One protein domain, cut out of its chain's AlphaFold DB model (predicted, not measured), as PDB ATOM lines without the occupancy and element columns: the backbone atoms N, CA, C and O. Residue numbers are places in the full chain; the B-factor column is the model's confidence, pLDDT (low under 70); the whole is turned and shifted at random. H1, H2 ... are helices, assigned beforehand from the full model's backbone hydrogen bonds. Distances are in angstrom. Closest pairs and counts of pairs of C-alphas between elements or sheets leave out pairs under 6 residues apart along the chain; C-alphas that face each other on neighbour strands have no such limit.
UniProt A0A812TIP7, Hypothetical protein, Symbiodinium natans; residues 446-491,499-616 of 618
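What this domain is: This is residues 446 to 491 and 499 to 616 of the 618 residues of the protein "Hypothetical protein" of Symbiodinium natans (UniProt A0A812TIP7). Three helical hairpins stand side by side, their helices nearly aligned: H4 with H5 in the middle, H1 with H2 on one side, and H6 with H7 more loosely on the other. The shorter H3 lies steeply tilted at one end of H6. The printed part is all helix, 164 residues with seven named helices, H1 to H7 along the chain, and no named strand. H2, H4, H5, H6 and H7 make an up-and-down bundle, each running against the one before. The whole is compact, with a radius of gyration of the C-alphas of 17.3 A and spans of 57 by 39 by 27 A.

How they stand to each other: The longest helix, H4, residues 523 to 546, forms a hairpin with H5, residues 550 to 569, at a shallow tilt of 16 degrees; their closest C-alphas, Gly 541 and Met 553, are 4.4 A apart. H2, residues 468 to 489, touches H4 with residues 469 to 477 alone, closest at the C-alphas of Ala 469 and Ala 545, 5.1 A. H1, residues 446 to 464, forms a hairpin with H2 at 24 degrees, a shallow tilt, with C-alphas 459 and 471 closest at 4.4 A. H6, residues 577 to 599, is close to H5 but not clearly touching, 7.5 A between the closest C-alphas, Gly 552 and Leu 595. H7, residues 603 to 614, forms a hairpin with H6; C-alphas 596 and 605 are closest, 6.0 A. H3, residues 506 to 518, touches H6 with residues 511 to 516 alone, at a steep tilt of 60 degrees, closest at C-alphas 512 and 578, 6.0 A. Every O i to N i+4 pair is within hydrogen-bond range in H2 to H6, against 13 of 15 in H1 and 7 of 8 in H7.

Where its parts are: H4 is 33.8 A long, H6 32.5 A and H2 31.6 A. H1 begins at C-alpha 446 (7.945, -5.484, -5.938), and H7 ends at C-alpha 614 (-4.321, -19.200, -17.649).

The domain as a whole: The farthest C-alphas, Gln 464 and Trp 506, are 57.1 A apart. Residues 492 to 498 are not printed, leaving 19.4 A between C-alphas 491 and 499. Of the links printed whole, H5 to H6 is short and the others are tight. Mean pLDDT of the printed part is 72.1; residues 585 to 616 are among those under 70.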
ATOM      1  N   LEU A 446       8.447  -5.611  -4.571       62.47
ATOM      2  CA  LEU A 446       7.945  -5.484  -5.938       62.47
ATOM      3  C   LEU A 446       6.421  -5.603  -5.983       62.47
ATOM      4  O   LEU A 446       5.770  -4.755  -6.582       62.47
ATOM      5  N   ALA A 447       5.836  -6.600  -5.322       65.75
ATOM      6  CA  ALA A 447       4.392  -6.812  -5.327       65.75
ATOM      7  C   ALA A 447       3.613  -5.643  -4.701       65.75
ATOM      8  O   ALA A 447       2.509  -5.344  -5.153       65.75
ATOM      9  N   LEU A 448       4.177  -4.968  -3.694       74.06
ATOM     10  CA  LEU A 448       3.552  -3.826  -3.024       74.06
ATOM     11  C   LEU A 448       3.875  -2.495  -3.713       74.06
ATOM     12  O   LEU A 448       2.973  -1.714  -4.002       74.06
ATOM     13  N   CYS A 449       5.145  -2.213  -4.000       77.31
ATOM     14  CA  CYS A 449       5.572  -0.909  -4.506       77.31
ATOM     15  C   CYS A 449       5.358  -0.751  -6.013       77.31
ATOM     16  O   CYS A 449       4.995   0.340  -6.451       77.31
ATOM     17  N   LEU A 450       5.563  -1.803  -6.816       75.00
ATOM     18  CA  LEU A 450       5.487  -1.697  -8.276       75.00
ATOM     19  C   LEU A 450       4.095  -1.263  -8.762       75.00
ATOM     20  O   LEU A 450       4.042  -0.346  -9.582       75.00
ATOM     21  N   PRO A 451       2.968  -1.803  -8.249       77.44
ATOM     22  CA  PRO A 451       1.649  -1.314  -8.639       77.44
ATOM     23  C   PRO A 451       1.461   0.168  -8.299       77.44
ATOM     24  O   PRO A 451       0.901   0.913  -9.106       77.44
ATOM     25  N   HIS A 452       1.966   0.614  -7.139       85.00
ATOM     26  CA  HIS A 452       1.866   2.011  -6.723       85.00
ATOM     27  C   HIS A 452       2.683   2.961  -7.606       85.00
ATOM     28  O   HIS A 452       2.197   4.017  -8.008       85.00
ATOM     29  N   LEU A 453       3.906   2.565  -7.955       82.31
ATOM     30  CA  LEU A 453       4.747   3.314  -8.884       82.31
ATOM     31  C   LEU A 453       4.142   3.336 -10.291       82.31
ATOM     32  O   LEU A 453       4.191   4.368 -10.959       82.31
ATOM     33  N   LEU A 454       3.538   2.228 -10.729       80.94
ATOM     34  CA  LEU A 454       2.935   2.107 -12.051       80.94
ATOM     35  C   LEU A 454       1.772   3.090 -12.232       80.94
ATOM     36  O   LEU A 454       1.788   3.858 -13.191       80.94
ATOM     37  N   TRP A 455       0.795   3.123 -11.316       91.81
ATOM     38  CA  TRP A 455      -0.334   4.052 -11.462       91.81
ATOM     39  C   TRP A 455       0.109   5.510 -11.367       91.81
ATOM     40  O   TRP A 455      -0.351   6.330 -12.160       91.81
ATOM     41  N   ALA A 456       1.042   5.829 -10.463       91.06
ATOM     42  CA  ALA A 456       1.569   7.182 -10.324       91.06
ATOM     43  C   ALA A 456       2.270   7.627 -11.615       91.06
ATOM     44  O   ALA A 456       2.028   8.728 -12.104       91.06
ATOM     45  N   THR A 457       3.069   6.742 -12.216       84.50
ATOM     46  CA  THR A 457       3.741   6.998 -13.498       84.50
ATOM     47  C   THR A 457       2.728   7.221 -14.616       84.50
ATOM     48  O   THR A 457       2.846   8.194 -15.353       84.50
ATOM     49  N   VAL A 458       1.700   6.373 -14.717       82.56
ATOM     50  CA  VAL A 458       0.620   6.512 -15.708       82.56
ATOM     51  C   VAL A 458      -0.091   7.864 -15.542       82.56
ATOM     52  O   VAL A 458      -0.219   8.604 -16.512       82.56
ATOM     53  N   VAL A 459      -0.467   8.264 -14.322       91.25
ATOM     54  CA  VAL A 459      -1.102   9.574 -14.075       91.25
ATOM     55  C   VAL A 459      -0.182  10.737 -14.451       91.25
ATOM     56  O   VAL A 459      -0.616  11.645 -15.158       91.25
ATOM     57  N   ILE A 460       1.082  10.715 -14.012       89.00
ATOM     58  CA  ILE A 460       2.048  11.794 -14.276       89.00
ATOM     59  C   ILE A 460       2.303  11.931 -15.778       89.00
ATOM     60  O   ILE A 460       2.242  13.040 -16.306       89.00
ATOM     61  N   VAL A 461       2.541  10.817 -16.476       81.06
ATOM     62  CA  VAL A 461       2.752  10.813 -17.930       81.06
ATOM     63  C   VAL A 461       1.501  11.319 -18.637       81.06
ATOM     64  O   VAL A 461       1.599  12.229 -19.454       81.06
ATOM     65  N   GLY A 462       0.321  10.796 -18.285       85.00
ATOM     66  CA  GLY A 462      -0.957  11.216 -18.860       85.00
ATOM     67  C   GLY A 462      -1.218  12.710 -18.693       85.00
ATOM     68  O   GLY A 462      -1.648  13.368 -19.638       85.00
ATOM     69  N   TRP A 463      -0.896  13.257 -17.520       93.69
ATOM     70  CA  TRP A 463      -0.990  14.686 -17.239       93.69
ATOM     71  C   TRP A 463      -0.021  15.500 -18.100       93.69
ATOM     72  O   TRP A 463      -0.433  16.469 -18.735       93.69
ATOM     73  N   GLN A 464       1.249  15.087 -18.179       84.81
ATOM     74  CA  GLN A 464       2.272  15.774 -18.977       84.81
ATOM     75  C   GLN A 464       1.925  15.819 -20.469       84.81
ATOM     76  O   GLN A 464       2.142  16.845 -21.109       84.81
ATOM     77  N   VAL A 465       1.344  14.747 -21.018       81.75
ATOM     78  CA  VAL A 465       0.926  14.694 -22.430       81.75
ATOM     79  C   VAL A 465      -0.492  15.228 -22.674       81.75
ATOM     80  O   VAL A 465      -1.001  15.117 -23.786       81.75
ATOM     81  N   SER A 466      -1.162  15.784 -21.653       89.06
ATOM     82  CA  SER A 466      -2.570  16.214 -21.721       89.06
ATOM     83  C   SER A 466      -3.537  15.117 -22.214       89.06
ATOM     84  O   SER A 466      -4.587  15.405 -22.791       89.06
ATOM     85  N   ASN A 467      -3.205  13.843 -21.978       81.88
ATOM     86  CA  ASN A 467      -4.038  12.696 -22.323       81.88
ATOM     87  C   ASN A 467      -4.861  12.267 -21.104       81.88
ATOM     88  O   ASN A 467      -4.455  11.418 -20.303       81.88
ATOM     89  N   TRP A 468      -6.059  12.839 -20.992       88.06
ATOM     90  CA  TRP A 468      -6.995  12.546 -19.907       88.06
ATOM     91  C   TRP A 468      -7.411  11.072 -19.827       88.06
ATOM     92  O   TRP A 468      -7.706  10.604 -18.731       88.06
ATOM     93  N   ALA A 469      -7.379  10.314 -20.931       78.88
ATOM     94  CA  ALA A 469      -7.662   8.874 -20.911       78.88
ATOM     95  C   ALA A 469      -6.659   8.139 -20.015       78.88
ATOM     96  O   ALA A 469      -7.016   7.301 -19.190       78.88
ATOM     97  N   LEU A 470      -5.388   8.506 -20.159       78.62
ATOM     98  CA  LEU A 470      -4.271   7.894 -19.458       78.62
ATOM     99  C   LEU A 470      -4.289   8.289 -17.973       78.62
ATOM    100  O   LEU A 470      -4.103   7.438 -17.108       78.62
ATOM    101  N   VAL A 471      -4.651   9.542 -17.669       88.81
ATOM    102  CA  VAL A 471      -4.911  10.005 -16.293       88.81
ATOM    103  C   VAL A 471      -6.036   9.194 -15.640       88.81
ATOM    104  O   VAL A 471      -5.858   8.676 -14.538       88.81
ATOM    105  N   VAL A 472      -7.174   9.026 -16.324       86.38
ATOM    106  CA  VAL A 472      -8.321   8.249 -15.819       86.38
ATOM    107  C   VAL A 472      -7.949   6.780 -15.601       86.38
ATOM    108  O   VAL A 472      -8.275   6.223 -14.552       86.38
ATOM    109  N   ALA A 473      -7.223   6.159 -16.535       83.56
ATOM    110  CA  ALA A 473      -6.740   4.786 -16.389       83.56
ATOM    111  C   ALA A 473      -5.796   4.631 -15.181       83.56
ATOM    112  O   ALA A 473      -5.904   3.662 -14.427       83.56
ATOM    113  N   GLY A 474      -4.915   5.610 -14.952       87.56
ATOM    114  CA  GLY A 474      -4.042   5.653 -13.780       87.56
ATOM    115  C   GLY A 474      -4.818   5.769 -12.463       87.56
ATOM    116  O   GLY A 474      -4.554   5.015 -11.529       87.56
ATOM    117  N   PHE A 475      -5.836   6.632 -12.388       91.12
ATOM    118  CA  PHE A 475      -6.706   6.709 -11.205       91.12
ATOM    119  C   PHE A 475      -7.503   5.424 -10.973       91.12
ATOM    120  O   PHE A 475      -7.643   4.992  -9.831       91.12
ATOM    121  N   ALA A 476      -7.987   4.776 -12.031       83.56
ATOM    122  CA  ALA A 476      -8.664   3.492 -11.898       83.56
ATOM    123  C   ALA A 476      -7.727   2.410 -11.341       83.56
ATOM    124  O   ALA A 476      -8.121   1.667 -10.443       83.56
ATOM    125  N   LEU A 477      -6.467   2.368 -11.794       82.69
ATOM    126  CA  LEU A 477      -5.454   1.468 -11.235       82.69
ATOM    127  C   LEU A 477      -5.199   1.758  -9.751       82.69
ATOM    128  O   LEU A 477      -5.152   0.827  -8.951       82.69
ATOM    129  N   MET A 478      -5.099   3.036  -9.371       90.12
ATOM    130  CA  MET A 478      -4.973   3.442  -7.968       90.12
ATOM    131  C   MET A 478      -6.143   2.917  -7.129       90.12
ATOM    132  O   MET A 478      -5.910   2.298  -6.094       90.12
ATOM    133  N   VAL A 479      -7.389   3.123  -7.578       85.62
ATOM    134  CA  VAL A 479      -8.591   2.655  -6.868       85.62
ATOM    135  C   VAL A 479      -8.555   1.140  -6.694       85.62
ATOM    136  O   VAL A 479      -8.739   0.664  -5.582       85.62
ATOM    137  N   VAL A 480      -8.238   0.380  -7.745       80.31
ATOM    138  CA  VAL A 480      -8.159  -1.090  -7.674       80.31
ATOM    139  C   VAL A 480      -7.101  -1.551  -6.670       80.31
ATOM    140  O   VAL A 480      -7.373  -2.444  -5.867       80.31
ATOM    141  N   ILE A 481      -5.915  -0.932  -6.661       83.69
ATOM    142  CA  ILE A 481      -4.833  -1.283  -5.725       83.69
ATOM    143  C   ILE A 481      -5.224  -0.947  -4.281       83.69
ATOM    144  O   ILE A 481      -5.044  -1.769  -3.384       83.69
ATOM    145  N   VAL A 482      -5.778   0.245  -4.050       85.62
ATOM    146  CA  VAL A 482      -6.206   0.693  -2.718       85.62
ATOM    147  C   VAL A 482      -7.342  -0.185  -2.201       85.62
ATOM    148  O   VAL A 482      -7.277  -0.690  -1.081       85.62
ATOM    149  N   CYS A 483      -8.355  -0.427  -3.032       81.25
ATOM    150  CA  CYS A 483      -9.461  -1.305  -2.698       81.25
ATOM    151  C   CYS A 483      -8.978  -2.722  -2.388       81.25
ATOM    152  O   CYS A 483      -9.430  -3.289  -1.398       81.25
ATOM    153  N   ARG A 484      -8.028  -3.276  -3.154       79.56
ATOM    154  CA  ARG A 484      -7.410  -4.572  -2.834       79.56
ATOM    155  C   ARG A 484      -6.804  -4.571  -1.432       79.56
ATOM    156  O   ARG A 484      -7.063  -5.505  -0.681       79.56
ATOM    157  N   GLY A 485      -6.044  -3.534  -1.075       81.38
ATOM    158  CA  GLY A 485      -5.465  -3.395   0.265       81.38
ATOM    159  C   GLY A 485      -6.529  -3.463   1.363       81.38
ATOM    160  O   GLY A 485      -6.379  -4.224   2.321       81.38
ATOM    161  N   PHE A 486      -7.649  -2.757   1.173       79.75
ATOM    162  CA  PHE A 486      -8.793  -2.819   2.088       79.75
ATOM    163  C   PHE A 486      -9.410  -4.223   2.168       79.75
ATOM    164  O   PHE A 486      -9.652  -4.706   3.273       79.75
ATOM    165  N   CYS A 487      -9.583  -4.910   1.032       72.06
ATOM    166  CA  CYS A 487     -10.139  -6.271   0.985       72.06
ATOM    167  C   CYS A 487      -9.270  -7.277   1.735       72.06
ATOM    168  O   CYS A 487      -9.788  -8.136   2.431       72.06
ATOM    169  N   THR A 488      -7.947  -7.165   1.603       71.88
ATOM    170  CA  THR A 488      -7.008  -8.077   2.267       71.88
ATOM    171  C   THR A 488      -6.831  -7.782   3.755       71.88
ATOM    172  O   THR A 488      -6.361  -8.642   4.493       71.88
ATOM    173  N   SER A 489      -7.168  -6.566   4.199       76.06
ATOM    174  CA  SER A 489      -7.024  -6.150   5.601       76.06
ATOM    175  C   SER A 489      -8.214  -6.539   6.481       76.06
ATOM    176  O   SER A 489      -8.052  -6.707   7.689       76.06
ATOM    177  N   GLY A 490      -9.399  -6.705   5.887       68.75
ATOM    178  CA  GLY A 490     -10.535  -7.306   6.568       68.75
ATOM    179  C   GLY A 490     -10.306  -8.808   6.635       68.75
ATOM    180  O   GLY A 490     -10.245  -9.457   5.594       68.75
ATOM    181  N   GLY A 491     -10.159  -9.363   7.841       66.38
ATOM    182  CA  GLY A 491     -10.211 -10.816   8.022       66.38
ATOM    183  C   GLY A 491     -11.451 -11.405   7.328       66.38
ATOM    184  O   GLY A 491     -12.399 -10.660   7.060       66.38
ATOM    185  N   CYS A 499     -26.575 -14.974   1.065       71.06
ATOM    186  CA  CYS A 499     -27.835 -14.307   0.718       71.06
ATOM    187  C   CYS A 499     -28.513 -14.886  -0.536       71.06
ATOM    188  O   CYS A 499     -29.590 -14.424  -0.913       71.06
ATOM    189  N   PHE A 500     -27.889 -15.847  -1.224       74.31
ATOM    190  CA  PHE A 500     -28.388 -16.343  -2.505       74.31
ATOM    191  C   PHE A 500     -29.458 -17.438  -2.349       74.31
ATOM    192  O   PHE A 500     -29.368 -18.290  -1.458       74.31
ATOM    193  N   PRO A 501     -30.476 -17.461  -3.233       73.81
ATOM    194  CA  PRO A 501     -31.492 -18.508  -3.234       73.81
ATOM    195  C   PRO A 501     -30.841 -19.884  -3.402       73.81
ATOM    196  O   PRO A 501     -29.941 -20.059  -4.218       73.81
ATOM    197  N   GLY A 502     -31.283 -20.868  -2.618       70.94
ATOM    198  CA  GLY A 502     -30.683 -22.206  -2.612       70.94
ATOM    199  C   GLY A 502     -29.498 -22.376  -1.656       70.94
ATOM    200  O   GLY A 502     -28.953 -23.470  -1.590       70.94
ATOM    201  N   ALA A 503     -29.146 -21.369  -0.849       70.00
ATOM    202  CA  ALA A 503     -28.139 -21.507   0.209       70.00
ATOM    203  C   ALA A 503     -28.450 -22.608   1.248       70.00
ATOM    204  O   ALA A 503     -27.544 -23.052   1.943       70.00
ATOM    205  N   GLY A 504     -29.701 -23.076   1.342       71.62
ATOM    206  CA  GLY A 504     -30.081 -24.242   2.152       71.62
ATOM    207  C   GLY A 504     -29.981 -25.595   1.432       71.62
ATOM    208  O   GLY A 504     -30.234 -26.623   2.050       71.62
ATOM    209  N   SER A 505     -29.654 -25.624   0.135       75.69
ATOM    210  CA  SER A 505     -29.521 -26.872  -0.624       75.69
ATOM    211  C   SER A 505     -28.136 -27.476  -0.426       75.69
ATOM    212  O   SER A 505     -27.133 -26.917  -0.873       75.69
ATOM    213  N   TRP A 506     -28.088 -28.648   0.205       69.62
ATOM    214  CA  TRP A 506     -26.856 -29.417   0.386       69.62
ATOM    215  C   TRP A 506     -26.197 -29.787  -0.954       69.62
ATOM    216  O   TRP A 506     -24.973 -29.826  -1.036       69.62
ATOM    217  N   GLU A 507     -26.986 -29.991  -2.014       72.38
ATOM    218  CA  GLU A 507     -26.489 -30.344  -3.350       72.38
ATOM    219  C   GLU A 507     -25.627 -29.221  -3.936       72.38
ATOM    220  O   GLU A 507     -24.555 -29.471  -4.484       72.38
ATOM    221  N   LEU A 508     -26.057 -27.965  -3.778       72.88
ATOM    222  CA  LEU A 508     -25.301 -26.815  -4.273       72.88
ATOM    223  C   LEU A 508     -24.002 -26.617  -3.485       72.88
ATOM    224  O   LEU A 508     -22.976 -26.291  -4.076       72.88
ATOM    225  N   TRP A 509     -24.023 -26.850  -2.173       74.88
ATOM    226  CA  TRP A 509     -22.817 -26.807  -1.346       74.88
ATOM    227  C   TRP A 509     -21.840 -27.932  -1.675       74.88
ATOM    228  O   TRP A 509     -20.640 -27.683  -1.759       74.88
ATOM    229  N   ALA A 510     -22.338 -29.141  -1.938       67.31
ATOM    230  CA  ALA A 510     -21.515 -30.244  -2.417       67.31
ATOM    231  C   ALA A 510     -20.881 -29.914  -3.777       67.31
ATOM    232  O   ALA A 510     -19.699 -30.179  -3.978       67.31
ATOM    233  N   LEU A 511     -21.623 -29.271  -4.686       68.88
ATOM    234  CA  LEU A 511     -21.098 -28.794  -5.971       68.88
ATOM    235  C   LEU A 511     -20.066 -27.670  -5.821       68.88
ATOM    236  O   LEU A 511     -19.073 -27.659  -6.546       68.88
ATOM    237  N   GLN A 512     -20.266 -26.748  -4.877       76.62
ATOM    238  CA  GLN A 512     -19.293 -25.706  -4.556       76.62
ATOM    239  C   GLN A 512     -18.009 -26.314  -3.984       76.62
ATOM    240  O   GLN A 512     -16.933 -26.008  -4.486       76.62
ATOM    241  N   ALA A 513     -18.108 -27.210  -2.998       70.62
ATOM    242  CA  ALA A 513     -16.958 -27.904  -2.415       70.62
ATOM    243  C   ALA A 513     -16.225 -28.755  -3.462       70.62
ATOM    244  O   ALA A 513     -14.998 -28.737  -3.547       70.62
ATOM    245  N   TRP A 514     -16.981 -29.444  -4.321       75.25
ATOM    246  CA  TRP A 514     -16.442 -30.171  -5.462       75.25
ATOM    247  C   TRP A 514     -15.670 -29.239  -6.408       75.25
ATOM    248  O   TRP A 514     -14.538 -29.534  -6.790       75.25
ATOM    249  N   GLY A 515     -16.254 -28.089  -6.749       66.81
ATOM    250  CA  GLY A 515     -15.622 -27.080  -7.585       66.81
ATOM    251  C   GLY A 515     -14.363 -26.486  -6.953       66.81
ATOM    252  O   GLY A 515     -13.353 -26.309  -7.630       66.81
ATOM    253  N   GLU A 516     -14.387 -26.199  -5.655       71.81
ATOM    254  CA  GLU A 516     -13.229 -25.702  -4.910       71.81
ATOM    255  C   GLU A 516     -12.102 -26.737  -4.887       71.81
ATOM    256  O   GLU A 516     -10.946 -26.395  -5.115       71.81
ATOM    257  N   HIS A 517     -12.426 -28.011  -4.674       65.75
ATOM    258  CA  HIS A 517     -11.420 -29.061  -4.579       65.75
ATOM    259  C   HIS A 517     -10.826 -29.448  -5.937       65.75
ATOM    260  O   HIS A 517      -9.613 -29.605  -6.058       65.75
ATOM    261  N   HIS A 518     -11.669 -29.602  -6.958       59.69
ATOM    262  CA  HIS A 518     -11.242 -30.143  -8.245       59.69
ATOM    263  C   HIS A 518     -11.005 -29.079  -9.305       59.69
ATOM    264  O   HIS A 518     -10.116 -29.259 -10.125       59.69
ATOM    265  N   CYS A 519     -11.770 -27.986  -9.315       59.69
ATOM    266  CA  CYS A 519     -11.740 -26.980 -10.381       59.69
ATOM    267  C   CYS A 519     -10.862 -25.762 -10.081       59.69
ATOM    268  O   CYS A 519     -10.921 -24.811 -10.855       59.69
ATOM    269  N   GLY A 520     -10.086 -25.764  -8.990       61.59
ATOM    270  CA  GLY A 520      -9.322 -24.581  -8.573       61.59
ATOM    271  C   GLY A 520     -10.235 -23.407  -8.207       61.59
ATOM    272  O   GLY A 520      -9.836 -22.251  -8.235       61.59
ATOM    273  N   LEU A 521     -11.507 -23.676  -7.879       65.56
ATOM    274  CA  LEU A 521     -12.457 -22.623  -7.527       65.56
ATOM    275  C   LEU A 521     -12.313 -22.175  -6.069       65.56
ATOM    276  O   LEU A 521     -13.192 -21.466  -5.574       65.56
ATOM    277  N   LYS A 522     -11.235 -22.577  -5.374       73.25
ATOM    278  CA  LYS A 522     -10.941 -22.056  -4.041       73.25
ATOM    279  C   LYS A 522     -10.878 -20.544  -4.119       73.25
ATOM    280  O   LYS A 522     -10.312 -19.970  -5.045       73.25
ATOM    281  N   TYR A 523     -11.453 -19.906  -3.113       70.31
ATOM    282  CA  TYR A 523     -11.515 -18.454  -3.047       70.31
ATOM    283  C   TYR A 523     -10.125 -17.804  -3.167       70.31
ATOM    284  O   TYR A 523      -9.982 -16.805  -3.863       70.31
ATOM    285  N   GLU A 524      -9.101 -18.390  -2.542       71.50
ATOM    286  CA  GLU A 524      -7.719 -17.890  -2.586       71.50
ATOM    287  C   GLU A 524      -7.093 -17.995  -3.988       71.50
ATOM    288  O   GLU A 524      -6.479 -17.038  -4.468       71.50
ATOM    289  N   ASP A 525      -7.324 -19.115  -4.672       69.19
ATOM    290  CA  ASP A 525      -6.830 -19.379  -6.026       69.19
ATOM    291  C   ASP A 525      -7.527 -18.452  -7.038       69.19
ATOM    292  O   ASP A 525      -6.883 -17.717  -7.797       69.19
ATOM    293  N   GLN A 526      -8.859 -18.347  -6.945       66.94
ATOM    294  CA  GLN A 526      -9.657 -17.393  -7.721       66.94
ATOM    295  C   GLN A 526      -9.242 -15.944  -7.469       66.94
ATOM    296  O   GLN A 526      -9.244 -15.131  -8.397       66.94
ATOM    297  N   LEU A 527      -8.897 -15.601  -6.227       70.12
ATOM    298  CA  LEU A 527      -8.438 -14.269  -5.861       70.12
ATOM    299  C   LEU A 527      -7.123 -13.945  -6.569       70.12
ATOM    300  O   LEU A 527      -7.028 -12.922  -7.254       70.12
ATOM    301  N   SER A 528      -6.135 -14.831  -6.458       67.94
ATOM    302  CA  SER A 528      -4.837 -14.686  -7.124       67.94
ATOM    303  C   SER A 528      -4.986 -14.568  -8.649       67.94
ATOM    304  O   SER A 528      -4.428 -13.658  -9.278       67.94
ATOM    305  N   SER A 529      -5.829 -15.419  -9.240       68.25
ATOM    306  CA  SER A 529      -6.122 -15.429 -10.675       68.25
ATOM    307  C   SER A 529      -6.817 -14.148 -11.144       68.25
ATOM    308  O   SER A 529      -6.382 -13.498 -12.098       68.25
ATOM    309  N   SER A 530      -7.873 -13.731 -10.439       71.06
ATOM    310  CA  SER A 530      -8.670 -12.544 -10.768       71.06
ATOM    311  C   SER A 530      -7.845 -11.264 -10.681       71.06
ATOM    312  O   SER A 530      -7.970 -10.383 -11.534       71.06
ATOM    313  N   ILE A 531      -6.949 -11.172  -9.697       71.50
ATOM    314  CA  ILE A 531      -5.992 -10.071  -9.577       71.50
ATOM    315  C   ILE A 531      -5.082 -10.025 -10.800       71.50
ATOM    316  O   ILE A 531      -4.945  -8.971 -11.420       71.50
ATOM    317  N   THR A 532      -4.465 -11.155 -11.148       68.38
ATOM    318  CA  THR A 532      -3.518 -11.232 -12.266       68.38
ATOM    319  C   THR A 532      -4.209 -10.860 -13.575       68.38
ATOM    320  O   THR A 532      -3.728  -9.999 -14.313       68.38
ATOM    321  N   PHE A 533      -5.396 -11.418 -13.812       71.12
ATOM    322  CA  PHE A 533      -6.238 -11.072 -14.950       71.12
ATOM    323  C   PHE A 533      -6.602  -9.581 -14.968       71.12
ATOM    324  O   PHE A 533      -6.438  -8.922 -15.992       71.12
ATOM    325  N   SER A 534      -7.024  -9.016 -13.834       74.75
ATOM    326  CA  SER A 534      -7.382  -7.596 -13.731       74.75
ATOM    327  C   SER A 534      -6.194  -6.687 -14.042       74.75
ATOM    328  O   SER A 534      -6.359  -5.696 -14.745       74.75
ATOM    329  N   VAL A 535      -4.984  -7.035 -13.589       70.44
ATOM    330  CA  VAL A 535      -3.756  -6.294 -13.921       70.44
ATOM    331  C   VAL A 535      -3.474  -6.347 -15.422       70.44
ATOM    332  O   VAL A 535      -3.195  -5.309 -16.019       70.44
ATOM    333  N   VAL A 536      -3.591  -7.520 -16.054       70.81
ATOM    334  CA  VAL A 536      -3.395  -7.676 -17.506       70.81
ATOM    335  C   VAL A 536      -4.423  -6.859 -18.294       70.81
ATOM    336  O   VAL A 536      -4.053  -6.113 -19.200       70.81
ATOM    337  N   VAL A 537      -5.705  -6.943 -17.929       72.62
ATOM    338  CA  VAL A 537      -6.777  -6.162 -18.566       72.62
ATOM    339  C   VAL A 537      -6.555  -4.664 -18.370       72.62
ATOM    340  O   VAL A 537      -6.805  -3.883 -19.287       72.62
ATOM    341  N   LEU A 538      -6.049  -4.245 -17.210       76.38
ATOM    342  CA  LEU A 538      -5.773  -2.841 -16.947       76.38
ATOM    343  C   LEU A 538      -4.573  -2.341 -17.756       76.38
ATOM    344  O   LEU A 538      -4.673  -1.284 -18.374       76.38
ATOM    345  N   LEU A 539      -3.481  -3.107 -17.842       73.19
ATOM    346  CA  LEU A 539      -2.352  -2.799 -18.729       73.19
ATOM    347  C   LEU A 539      -2.807  -2.667 -20.187       73.19
ATOM    348  O   LEU A 539      -2.415  -1.726 -20.879       73.19
ATOM    349  N   GLN A 540      -3.705  -3.548 -20.632       73.12
ATOM    350  CA  GLN A 540      -4.340  -3.445 -21.944       73.12
ATOM    351  C   GLN A 540      -5.190  -2.166 -22.072       73.12
ATOM    352  O   GLN A 540      -5.156  -1.500 -23.107       73.12
ATOM    353  N   GLY A 541      -5.909  -1.775 -21.018       75.19
ATOM    354  CA  GLY A 541      -6.653  -0.515 -20.952       75.19
ATOM    355  C   GLY A 541      -5.752   0.720 -21.041       75.19
ATOM    356  O   GLY A 541      -6.072   1.651 -21.777       75.19
ATOM    357  N   VAL A 542      -4.598   0.713 -20.364       74.56
ATOM    358  CA  VAL A 542      -3.567   1.763 -20.462       74.56
ATOM    359  C   VAL A 542      -3.014   1.838 -21.881       74.56
ATOM    360  O   VAL A 542      -2.848   2.935 -22.412       74.56
ATOM    361  N   LEU A 543      -2.792   0.693 -22.530       72.56
ATOM    362  CA  LEU A 543      -2.375   0.653 -23.928       72.56
ATOM    363  C   LEU A 543      -3.435   1.278 -24.847       72.56
ATOM    364  O   LEU A 543      -3.102   2.114 -25.685       72.56
ATOM    365  N   PHE A 544      -4.716   0.937 -24.669       71.69
ATOM    366  CA  PHE A 544      -5.803   1.557 -25.429       71.69
ATOM    367  C   PHE A 544      -5.916   3.064 -25.169       71.69
ATOM    368  O   PHE A 544      -6.101   3.827 -26.116       71.69
ATOM    369  N   ALA A 545      -5.731   3.511 -23.925       73.50
ATOM    370  CA  ALA A 545      -5.695   4.929 -23.570       73.50
ATOM    371  C   ALA A 545      -4.530   5.666 -24.253       73.50
ATOM    372  O   ALA A 545      -4.708   6.760 -24.793       73.50
ATOM    373  N   ALA A 546      -3.345   5.050 -24.285       69.38
ATOM    374  CA  ALA A 546      -2.170   5.583 -24.971       69.38
ATOM    375  C   ALA A 546      -2.370   5.663 -26.495       69.38
ATOM    376  O   ALA A 546      -1.855   6.577 -27.132       69.38
ATOM    377  N   LEU A 547      -3.152   4.745 -27.069       68.31
ATOM    378  CA  LEU A 547      -3.545   4.741 -28.483       68.31
ATOM    379  C   LEU A 547      -4.741   5.661 -28.799       68.31
ATOM    380  O   LEU A 547      -5.174   5.712 -29.948       68.31
ATOM    381  N   GLY A 548      -5.319   6.347 -27.806       71.31
ATOM    382  CA  GLY A 548      -6.528   7.163 -27.984       71.31
ATOM    383  C   GLY A 548      -7.800   6.351 -28.278       71.31
ATOM    384  O   GLY A 548      -8.805   6.905 -28.720       71.31
ATOM    385  N   GLN A 549      -7.788   5.037 -28.037       70.31
ATOM    386  CA  GLN A 549      -8.926   4.140 -28.242       70.31
ATOM    387  C   GLN A 549      -9.822   4.090 -26.999       70.31
ATOM    388  O   GLN A 549      -9.810   3.134 -26.221       70.31
ATOM    389  N   TRP A 550     -10.648   5.121 -26.829       77.69
ATOM    390  CA  TRP A 550     -11.518   5.285 -25.659       77.69
ATOM    391  C   TRP A 550     -12.475   4.111 -25.425       77.69
ATOM    392  O   TRP A 550     -12.676   3.714 -24.282       77.69
ATOM    393  N   ILE A 551     -13.022   3.508 -26.487       76.25
ATOM    394  CA  ILE A 551     -13.946   2.366 -26.368       76.25
ATOM    395  C   ILE A 551     -13.231   1.153 -25.760       76.25
ATOM    396  O   ILE A 551     -13.736   0.561 -24.809       76.25
ATOM    397  N   GLY A 552     -12.036   0.813 -26.257       72.06
ATOM    398  CA  GLY A 552     -11.240  -0.297 -25.723       72.06
ATOM    399  C   GLY A 552     -10.865  -0.072 -24.259       72.06
ATOM    400  O   GLY A 552     -11.015  -0.971 -23.436       72.06
ATOM    401  N   MET A 553     -10.474   1.159 -23.912       81.19
ATOM    402  CA  MET A 553     -10.186   1.546 -22.531       81.19
ATOM    403  C   MET A 553     -11.413   1.394 -21.620       81.19
ATOM    404  O   MET A 553     -11.300   0.777 -20.564       81.19
ATOM    405  N   VAL A 554     -12.578   1.923 -22.015       80.38
ATOM    406  CA  VAL A 554     -13.820   1.838 -21.224       80.38
ATOM    407  C   VAL A 554     -14.217   0.384 -20.990       80.38
ATOM    408  O   VAL A 554     -14.611   0.031 -19.880       80.38
ATOM    409  N   VAL A 555     -14.068  -0.475 -21.998       77.88
ATOM    410  CA  VAL A 555     -14.394  -1.895 -21.856       77.88
ATOM    411  C   VAL A 555     -13.413  -2.607 -20.925       77.88
ATOM    412  O   VAL A 555     -13.856  -3.326 -20.034       77.88
ATOM    413  N   CYS A 556     -12.105  -2.360 -21.047       80.19
ATOM    414  CA  CYS A 556     -11.114  -2.870 -20.095       80.19
ATOM    415  C   CYS A 556     -11.428  -2.429 -18.658       80.19
ATOM    416  O   CYS A 556     -11.400  -3.242 -17.738       80.19
ATOM    417  N   LEU A 557     -11.784  -1.158 -18.468       83.19
ATOM    418  CA  LEU A 557     -12.134  -0.607 -17.161       83.19
ATOM    419  C   LEU A 557     -13.404  -1.259 -16.596       83.19
ATOM    420  O   LEU A 557     -13.433  -1.632 -15.428       83.19
ATOM    421  N   GLY A 558     -14.421  -1.463 -17.436       82.44
ATOM    422  CA  GLY A 558     -15.646  -2.175 -17.072       82.44
ATOM    423  C   GLY A 558     -15.388  -3.624 -16.658       82.44
ATOM    424  O   GLY A 558     -15.937  -4.071 -15.656       82.44
ATOM    425  N   VAL A 559     -14.507  -4.337 -17.368       80.69
ATOM    426  CA  VAL A 559     -14.096  -5.704 -17.005       80.69
ATOM    427  C   VAL A 559     -13.386  -5.723 -15.655       80.69
ATOM    428  O   VAL A 559     -13.716  -6.560 -14.824       80.69
ATOM    429  N   VAL A 560     -12.475  -4.779 -15.396       82.38
ATOM    430  CA  VAL A 560     -11.784  -4.677 -14.098       82.38
ATOM    431  C   VAL A 560     -12.754  -4.354 -12.958       82.38
ATOM    432  O   VAL A 560     -12.650  -4.909 -11.868       82.38
ATOM    433  N   VAL A 561     -13.723  -3.465 -13.188       83.38
ATOM    434  CA  VAL A 561     -14.763  -3.176 -12.191       83.38
ATOM    435  C   VAL A 561     -15.622  -4.416 -11.948       83.38
ATOM    436  O   VAL A 561     -15.922  -4.722 -10.800       83.38
ATOM    437  N   LEU A 562     -15.981  -5.162 -12.994       81.94
ATOM    438  CA  LEU A 562     -16.768  -6.385 -12.868       81.94
ATOM    439  C   LEU A 562     -16.010  -7.479 -12.101       81.94
ATOM    440  O   LEU A 562     -16.587  -8.103 -11.213       81.94
ATOM    441  N   THR A 563     -14.722  -7.690 -12.392       81.88
ATOM    442  CA  THR A 563     -13.883  -8.650 -11.655       81.88
ATOM    443  C   THR A 563     -13.699  -8.234 -10.203       81.88
ATOM    444  O   THR A 563     -13.732  -9.089  -9.318       81.88
ATOM    445  N   PHE A 564     -13.580  -6.933  -9.933       81.88
ATOM    446  CA  PHE A 564     -13.517  -6.396  -8.578       81.88
ATOM    447  C   PHE A 564     -14.843  -6.544  -7.815       81.88
ATOM    448  O   PHE A 564     -14.848  -6.995  -6.672       81.88
ATOM    449  N   LEU A 565     -15.980  -6.211  -8.430       83.00
ATOM    450  CA  LEU A 565     -17.301  -6.388  -7.821       83.00
ATOM    451  C   LEU A 565     -17.567  -7.857  -7.522       83.00
ATOM    452  O   LEU A 565     -18.012  -8.194  -6.430       83.00
ATOM    453  N   ARG A 566     -17.226  -8.741  -8.458       81.31
ATOM    454  CA  ARG A 566     -17.270 -10.176  -8.217       81.31
ATOM    455  C   ARG A 566     -16.363 -10.569  -7.061       81.31
ATOM    456  O   ARG A 566     -16.773 -11.365  -6.236       81.31
ATOM    457  N   HIS A 567     -15.153 -10.024  -6.964       81.06
ATOM    458  CA  HIS A 567     -14.271 -10.331  -5.842       81.06
ATOM    459  C   HIS A 567     -14.930 -10.001  -4.490       81.06
ATOM    460  O   HIS A 567     -14.900 -10.835  -3.590       81.06
ATOM    461  N   GLN A 568     -15.607  -8.853  -4.384       80.75
ATOM    462  CA  GLN A 568     -16.392  -8.491  -3.193       80.75
ATOM    463  C   GLN A 568     -17.565  -9.443  -2.943       80.75
ATOM    464  O   GLN A 568     -17.914  -9.739  -1.802       80.75
ATOM    465  N   MET A 569     -18.198  -9.902  -4.019       80.00
ATOM    466  CA  MET A 569     -19.395 -10.731  -3.953       80.00
ATOM    467  C   MET A 569     -19.085 -12.223  -3.845       80.00
ATOM    468  O   MET A 569     -19.960 -12.963  -3.421       80.00
ATOM    469  N   ALA A 570     -17.866 -12.678  -4.131       76.75
ATOM    470  CA  ALA A 570     -17.520 -14.095  -4.246       76.75
ATOM    471  C   ALA A 570     -17.820 -14.895  -2.966       76.75
ATOM    472  O   ALA A 570     -18.234 -16.050  -3.049       76.75
ATOM    473  N   TYR A 571     -17.691 -14.278  -1.785       72.94
ATOM    474  CA  TYR A 571     -18.108 -14.906  -0.528       72.94
ATOM    475  C   TYR A 571     -19.639 -15.009  -0.413       72.94
ATOM    476  O   TYR A 571     -20.174 -16.047  -0.031       72.94
ATOM    477  N   ARG A 572     -20.357 -13.952  -0.814       78.56
ATOM    478  CA  ARG A 572     -21.828 -13.903  -0.809       78.56
ATOM    479  C   ARG A 572     -22.455 -14.793  -1.878       78.56
ATOM    480  O   ARG A 572     -23.568 -15.253  -1.677       78.56
ATOM    481  N   GLU A 573     -21.753 -15.033  -2.981       79.44
ATOM    482  CA  GLU A 573     -22.183 -15.839  -4.126       79.44
ATOM    483  C   GLU A 573     -22.278 -17.337  -3.812       79.44
ATOM    484  O   GLU A 573     -22.852 -18.083  -4.602       79.44
ATOM    485  N   ARG A 574     -21.753 -17.806  -2.673       78.31
ATOM    486  CA  ARG A 574     -21.905 -19.205  -2.261       78.31
ATOM    487  C   ARG A 574     -23.390 -19.554  -2.067       78.31
ATOM    488  O   ARG A 574     -24.138 -18.754  -1.503       78.31
ATOM    489  N   PRO A 575     -23.848 -20.735  -2.523       79.25
ATOM    490  CA  PRO A 575     -23.088 -21.847  -3.123       79.25
ATOM    491  C   PRO A 575     -22.967 -21.813  -4.670       79.25
ATOM    492  O   PRO A 575     -22.589 -22.800  -5.292       79.25
ATOM    493  N   TRP A 576     -23.290 -20.698  -5.328       80.38
ATOM    494  CA  TRP A 576     -23.306 -20.552  -6.795       80.38
ATOM    495  C   TRP A 576     -21.975 -20.103  -7.415       80.38
ATOM    496  O   TRP A 576     -21.908 -19.874  -8.629       80.38
ATOM    497  N   GLY A 577     -20.915 -19.977  -6.614       74.50
ATOM    498  CA  GLY A 577     -19.623 -19.443  -7.049       74.50
ATOM    499  C   GLY A 577     -19.042 -20.173  -8.265       74.50
ATOM    500  O   GLY A 577     -18.483 -19.533  -9.161       74.50
ATOM    501  N   TRP A 578     -19.237 -21.494  -8.355       74.81
ATOM    502  CA  TRP A 578     -18.808 -22.303  -9.502       74.81
ATOM    503  C   TRP A 578     -19.498 -21.907 -10.817       74.81
ATOM    504  O   TRP A 578     -18.828 -21.703 -11.832       74.81
ATOM    505  N   LEU A 579     -20.824 -21.741 -10.806       75.75
ATOM    506  CA  LEU A 579     -21.603 -21.418 -12.001       75.75
ATOM    507  C   LEU A 579     -21.312 -19.993 -12.458       75.75
ATOM    508  O   LEU A 579     -21.059 -19.753 -13.639       75.75
ATOM    509  N   LEU A 580     -21.302 -19.051 -11.514       77.00
ATOM    510  CA  LEU A 580     -20.945 -17.667 -11.795       77.00
ATOM    511  C   LEU A 580     -19.507 -17.581 -12.313       77.00
ATOM    512  O   LEU A 580     -19.232 -16.800 -13.221       77.00
ATOM    513  N   GLY A 581     -18.588 -18.405 -11.794       69.38
ATOM    514  CA  GLY A 581     -17.228 -18.617 -12.322       69.38
ATOM    515  C   GLY A 581     -17.211 -18.897 -13.809       69.38
ATOM    516  O   GLY A 581     -16.636 -18.128 -14.580       69.38
ATOM    517  N   LEU A 582     -17.915 -19.953 -14.203       68.44
ATOM    518  CA  LEU A 582     -18.014 -20.369 -15.595       68.44
ATOM    519  C   LEU A 582     -18.649 -19.288 -16.472       68.44
ATOM    520  O   LEU A 582     -18.087 -18.936 -17.506       68.44
ATOM    521  N   LEU A 583     -19.784 -18.723 -16.049       73.44
ATOM    522  CA  LEU A 583     -20.492 -17.694 -16.815       73.44
ATOM    523  C   LEU A 583     -19.632 -16.447 -17.044       73.44
ATOM    524  O   LEU A 583     -19.634 -15.900 -18.145       73.44
ATOM    525  N   LEU A 584     -18.865 -16.020 -16.039       70.31
ATOM    526  CA  LEU A 584     -17.947 -14.892 -16.172       70.31
ATOM    527  C   LEU A 584     -16.789 -15.218 -17.120       70.31
ATOM    528  O   LEU A 584     -16.471 -14.400 -17.977       70.31
ATOM    529  N   GLY A 585     -16.199 -16.412 -17.013       64.25
ATOM    530  CA  GLY A 585     -15.159 -16.870 -17.939       64.25
ATOM    531  C   GLY A 585     -15.642 -16.876 -19.393       64.25
ATOM    532  O   GLY A 585     -14.982 -16.323 -20.274       64.25
ATOM    533  N   PHE A 586     -16.845 -17.405 -19.644       67.88
ATOM    534  CA  PHE A 586     -17.485 -17.350 -20.963       67.88
ATOM    535  C   PHE A 586     -17.798 -15.917 -21.405       67.88
ATOM    536  O   PHE A 586     -17.570 -15.573 -22.565       67.88
ATOM    537  N   GLY A 587     -18.284 -15.067 -20.500       69.50
ATOM    538  CA  GLY A 587     -18.555 -13.657 -20.774       69.50
ATOM    539  C   GLY A 587     -17.294 -12.895 -21.179       69.50
ATOM    540  O   GLY A 587     -17.302 -12.179 -22.178       69.50
ATOM    541  N   HIS A 588     -16.188 -13.110 -20.466       67.62
ATOM    542  CA  HIS A 588     -14.873 -12.575 -20.806       67.62
ATOM    543  C   HIS A 588     -14.413 -13.056 -22.192       67.62
ATOM    544  O   HIS A 588     -14.015 -12.233 -23.018       67.62
ATOM    545  N   ALA A 589     -14.544 -14.355 -22.487       60.25
ATOM    546  CA  ALA A 589     -14.252 -14.935 -23.802       60.25
ATOM    547  C   ALA A 589     -15.057 -14.297 -24.933       60.25
ATOM    548  O   ALA A 589     -14.485 -13.863 -25.939       60.25
ATOM    549  N   ALA A 590     -16.372 -14.191 -24.760       65.19
ATOM    550  CA  ALA A 590     -17.259 -13.597 -25.748       65.19
ATOM    551  C   ALA A 590     -16.946 -12.111 -25.967       65.19
ATOM    552  O   ALA A 590     -16.823 -11.672 -27.111       65.19
ATOM    553  N   LEU A 591     -16.753 -11.350 -24.885       65.25
ATOM    554  CA  LEU A 591     -16.468  -9.918 -24.939       65.25
ATOM    555  C   LEU A 591     -15.161  -9.632 -25.675       65.25
ATOM    556  O   LEU A 591     -15.131  -8.792 -26.570       65.25
ATOM    557  N   ALA A 592     -14.087 -10.346 -25.359       57.97
ATOM    558  CA  ALA A 592     -12.834 -10.142 -26.069       57.97
ATOM    559  C   ALA A 592     -12.890 -10.617 -27.517       57.97
ATOM    560  O   ALA A 592     -12.291  -9.982 -28.383       57.97
ATOM    561  N   THR A 593     -13.616 -11.698 -27.808       56.25
ATOM    562  CA  THR A 593     -13.846 -12.120 -29.195       56.25
ATOM    563  C   THR A 593     -14.569 -11.016 -29.967       56.25
ATOM    564  O   THR A 593     -14.152 -10.675 -31.072       56.25
ATOM    565  N   ALA A 594     -15.581 -10.387 -29.364       60.44
ATOM    566  CA  ALA A 594     -16.330  -9.283 -29.959       60.44
ATOM    567  C   ALA A 594     -15.479  -8.012 -30.149       60.44
ATOM    568  O   ALA A 594     -15.491  -7.434 -31.237       60.44
ATOM    569  N   LEU A 595     -14.697  -7.604 -29.142       57.91
ATOM    570  CA  LEU A 595     -13.779  -6.459 -29.241       57.91
ATOM    571  C   LEU A 595     -12.757  -6.650 -30.360       57.91
ATOM    572  O   LEU A 595     -12.477  -5.730 -31.124       57.91
ATOM    573  N   ASN A 596     -12.222  -7.860 -30.483       55.72
ATOM    574  CA  ASN A 596     -11.241  -8.164 -31.509       55.72
ATOM    575  C   ASN A 596     -11.854  -8.314 -32.906       55.72
ATOM    576  O   ASN A 596     -11.242  -7.888 -33.885       55.72
ATOM    577  N   ALA A 597     -13.057  -8.884 -33.013       56.50
ATOM    578  CA  ALA A 597     -13.787  -8.969 -34.275       56.50
ATOM    579  C   ALA A 597     -14.179  -7.574 -34.794       56.50
ATOM    580  O   ALA A 597     -14.073  -7.316 -35.990       56.50
ATOM    581  N   GLY A 598     -14.570  -6.663 -33.897       55.09
ATOM    582  CA  GLY A 598     -14.955  -5.294 -34.246       55.09
ATOM    583  C   GLY A 598     -13.787  -4.379 -34.630       55.09
ATOM    584  O   GLY A 598     -13.978  -3.452 -35.411       55.09
ATOM    585  N   LEU A 599     -12.575  -4.634 -34.121       55.88
ATOM    586  CA  LEU A 599     -11.403  -3.772 -34.348       55.88
ATOM    587  C   LEU A 599     -10.515  -4.210 -35.525       55.88
ATOM    588  O   LEU A 599      -9.521  -3.546 -35.817       55.88
ATOM    589  N   GLY A 600     -10.833  -5.320 -36.202       48.69
ATOM    590  CA  GLY A 600     -10.122  -5.785 -37.404       48.69
ATOM    591  C   GLY A 600      -8.646  -6.166 -37.196       48.69
ATOM    592  O   GLY A 600      -7.974  -6.566 -38.147       48.69
ATOM    593  N   GLN A 601      -8.120  -6.074 -35.970       52.09
ATOM    594  CA  GLN A 601      -6.731  -6.380 -35.648       52.09
ATOM    595  C   GLN A 601      -6.614  -7.721 -34.923       52.09
ATOM    596  O   GLN A 601      -7.030  -7.886 -33.781       52.09
ATOM    597  N   ARG A 602      -5.973  -8.685 -35.595       49.22
ATOM    598  CA  ARG A 602      -5.815 -10.090 -35.167       49.22
ATOM    599  C   ARG A 602      -5.017 -10.290 -33.866       49.22
ATOM    600  O   ARG A 602      -4.975 -11.398 -33.342       49.22
ATOM    601  N   TRP A 603      -4.374  -9.245 -33.347       46.59
ATOM    602  CA  TRP A 603      -3.374  -9.341 -32.279       46.59
ATOM    603  C   TRP A 603      -3.970  -9.479 -30.875       46.59
ATOM    604  O   TRP A 603      -3.431 -10.240 -30.076       46.59
ATOM    605  N   GLY A 604      -5.095  -8.820 -30.577       48.53
ATOM    606  CA  GLY A 604      -5.706  -8.898 -29.245       48.53
ATOM    607  C   GLY A 604      -6.400 -10.235 -28.960       48.53
ATOM    608  O   GLY A 604      -6.571 -10.587 -27.796       48.53
ATOM    609  N   VAL A 605      -6.744 -11.016 -29.997       45.91
ATOM    610  CA  VAL A 605      -7.335 -12.362 -29.846       45.91
ATOM    611  C   VAL A 605      -6.330 -13.303 -29.197       45.91
ATOM    612  O   VAL A 605      -6.671 -14.007 -28.258       45.91
ATOM    613  N   MET A 606      -5.079 -13.285 -29.664       47.12
ATOM    614  CA  MET A 606      -4.046 -14.194 -29.166       47.12
ATOM    615  C   MET A 606      -3.674 -13.868 -27.722       47.12
ATOM    616  O   MET A 606      -3.697 -14.753 -26.877       47.12
ATOM    617  N   THR A 607      -3.415 -12.596 -27.407       48.59
ATOM    618  CA  THR A 607      -3.065 -12.160 -26.044       48.59
ATOM    619  C   THR A 607      -4.163 -12.494 -25.032       48.59
ATOM    620  O   THR A 607      -3.875 -12.853 -23.892       48.59
ATOM    621  N   PHE A 608      -5.425 -12.432 -25.459       50.47
ATOM    622  CA  PHE A 608      -6.566 -12.718 -24.605       50.47
ATOM    623  C   PHE A 608      -6.905 -14.209 -24.493       50.47
ATOM    624  O   PHE A 608      -7.211 -14.668 -23.396       50.47
ATOM    625  N   ILE A 609      -6.804 -14.985 -25.580       50.12
ATOM    626  CA  ILE A 609      -6.892 -16.453 -25.514       50.12
ATOM    627  C   ILE A 609      -5.818 -16.981 -24.557       50.12
ATOM    628  O   ILE A 609      -6.134 -17.821 -23.722       50.12
ATOM    629  N   PHE A 610      -4.603 -16.421 -24.603       50.56
ATOM    630  CA  PHE A 610      -3.533 -16.747 -23.660       50.56
ATOM    631  C   PHE A 610      -3.891 -16.397 -22.203       50.56
ATOM    632  O   PHE A 610      -3.685 -17.219 -21.310       50.56
ATOM    633  N   ALA A 611      -4.476 -15.219 -21.951       48.81
ATOM    634  CA  ALA A 611      -4.921 -14.822 -20.610       48.81
ATOM    635  C   ALA A 611      -6.063 -15.711 -20.074       48.81
ATOM    636  O   ALA A 611      -6.065 -16.074 -18.901       48.81
ATOM    637  N   LEU A 612      -7.006 -16.113 -20.932       47.62
ATOM    638  CA  LEU A 612      -8.089 -17.031 -20.573       47.62
ATOM    639  C   LEU A 612      -7.612 -18.461 -20.341       47.62
ATOM    640  O   LEU A 612      -8.098 -19.111 -19.420       47.62
ATOM    641  N   SER A 613      -6.650 -18.950 -21.130       46.16
ATOM    642  CA  SER A 613      -6.060 -20.274 -20.911       46.16
ATOM    643  C   SER A 613      -5.302 -20.376 -19.588       46.16
ATOM    644  O   SER A 613      -5.043 -21.485 -19.141       46.16
ATOM    645  N   HIS A 614      -4.990 -19.246 -18.946       45.62
ATOM    646  CA  HIS A 614      -4.321 -19.200 -17.649       45.62
ATOM    647  C   HIS A 614      -5.291 -19.201 -16.449       45.62
ATOM    648  O   HIS A 614      -4.875 -19.547 -15.348       45.62
ATOM    649  N   GLN A 615      -6.573 -18.849 -16.641       43.03
ATOM    650  CA  GLN A 615      -7.579 -18.823 -15.563       43.03
ATOM    651  C   GLN A 615      -7.982 -20.191 -14.975       43.03
ATOM    652  O   GLN A 615      -8.279 -20.220 -13.787       43.03
ATOM    653  N   PRO A 616      -8.042 -21.311 -15.724       40.31
ATOM    654  CA  PRO A 616      -8.454 -22.595 -15.148       40.31
ATOM    655  C   PRO A 616      -7.326 -23.366 -14.434       40.31
ATOM    656  O   PRO A 616      -7.602 -24.439 -13.898       40.31
TER     657      PRO A 616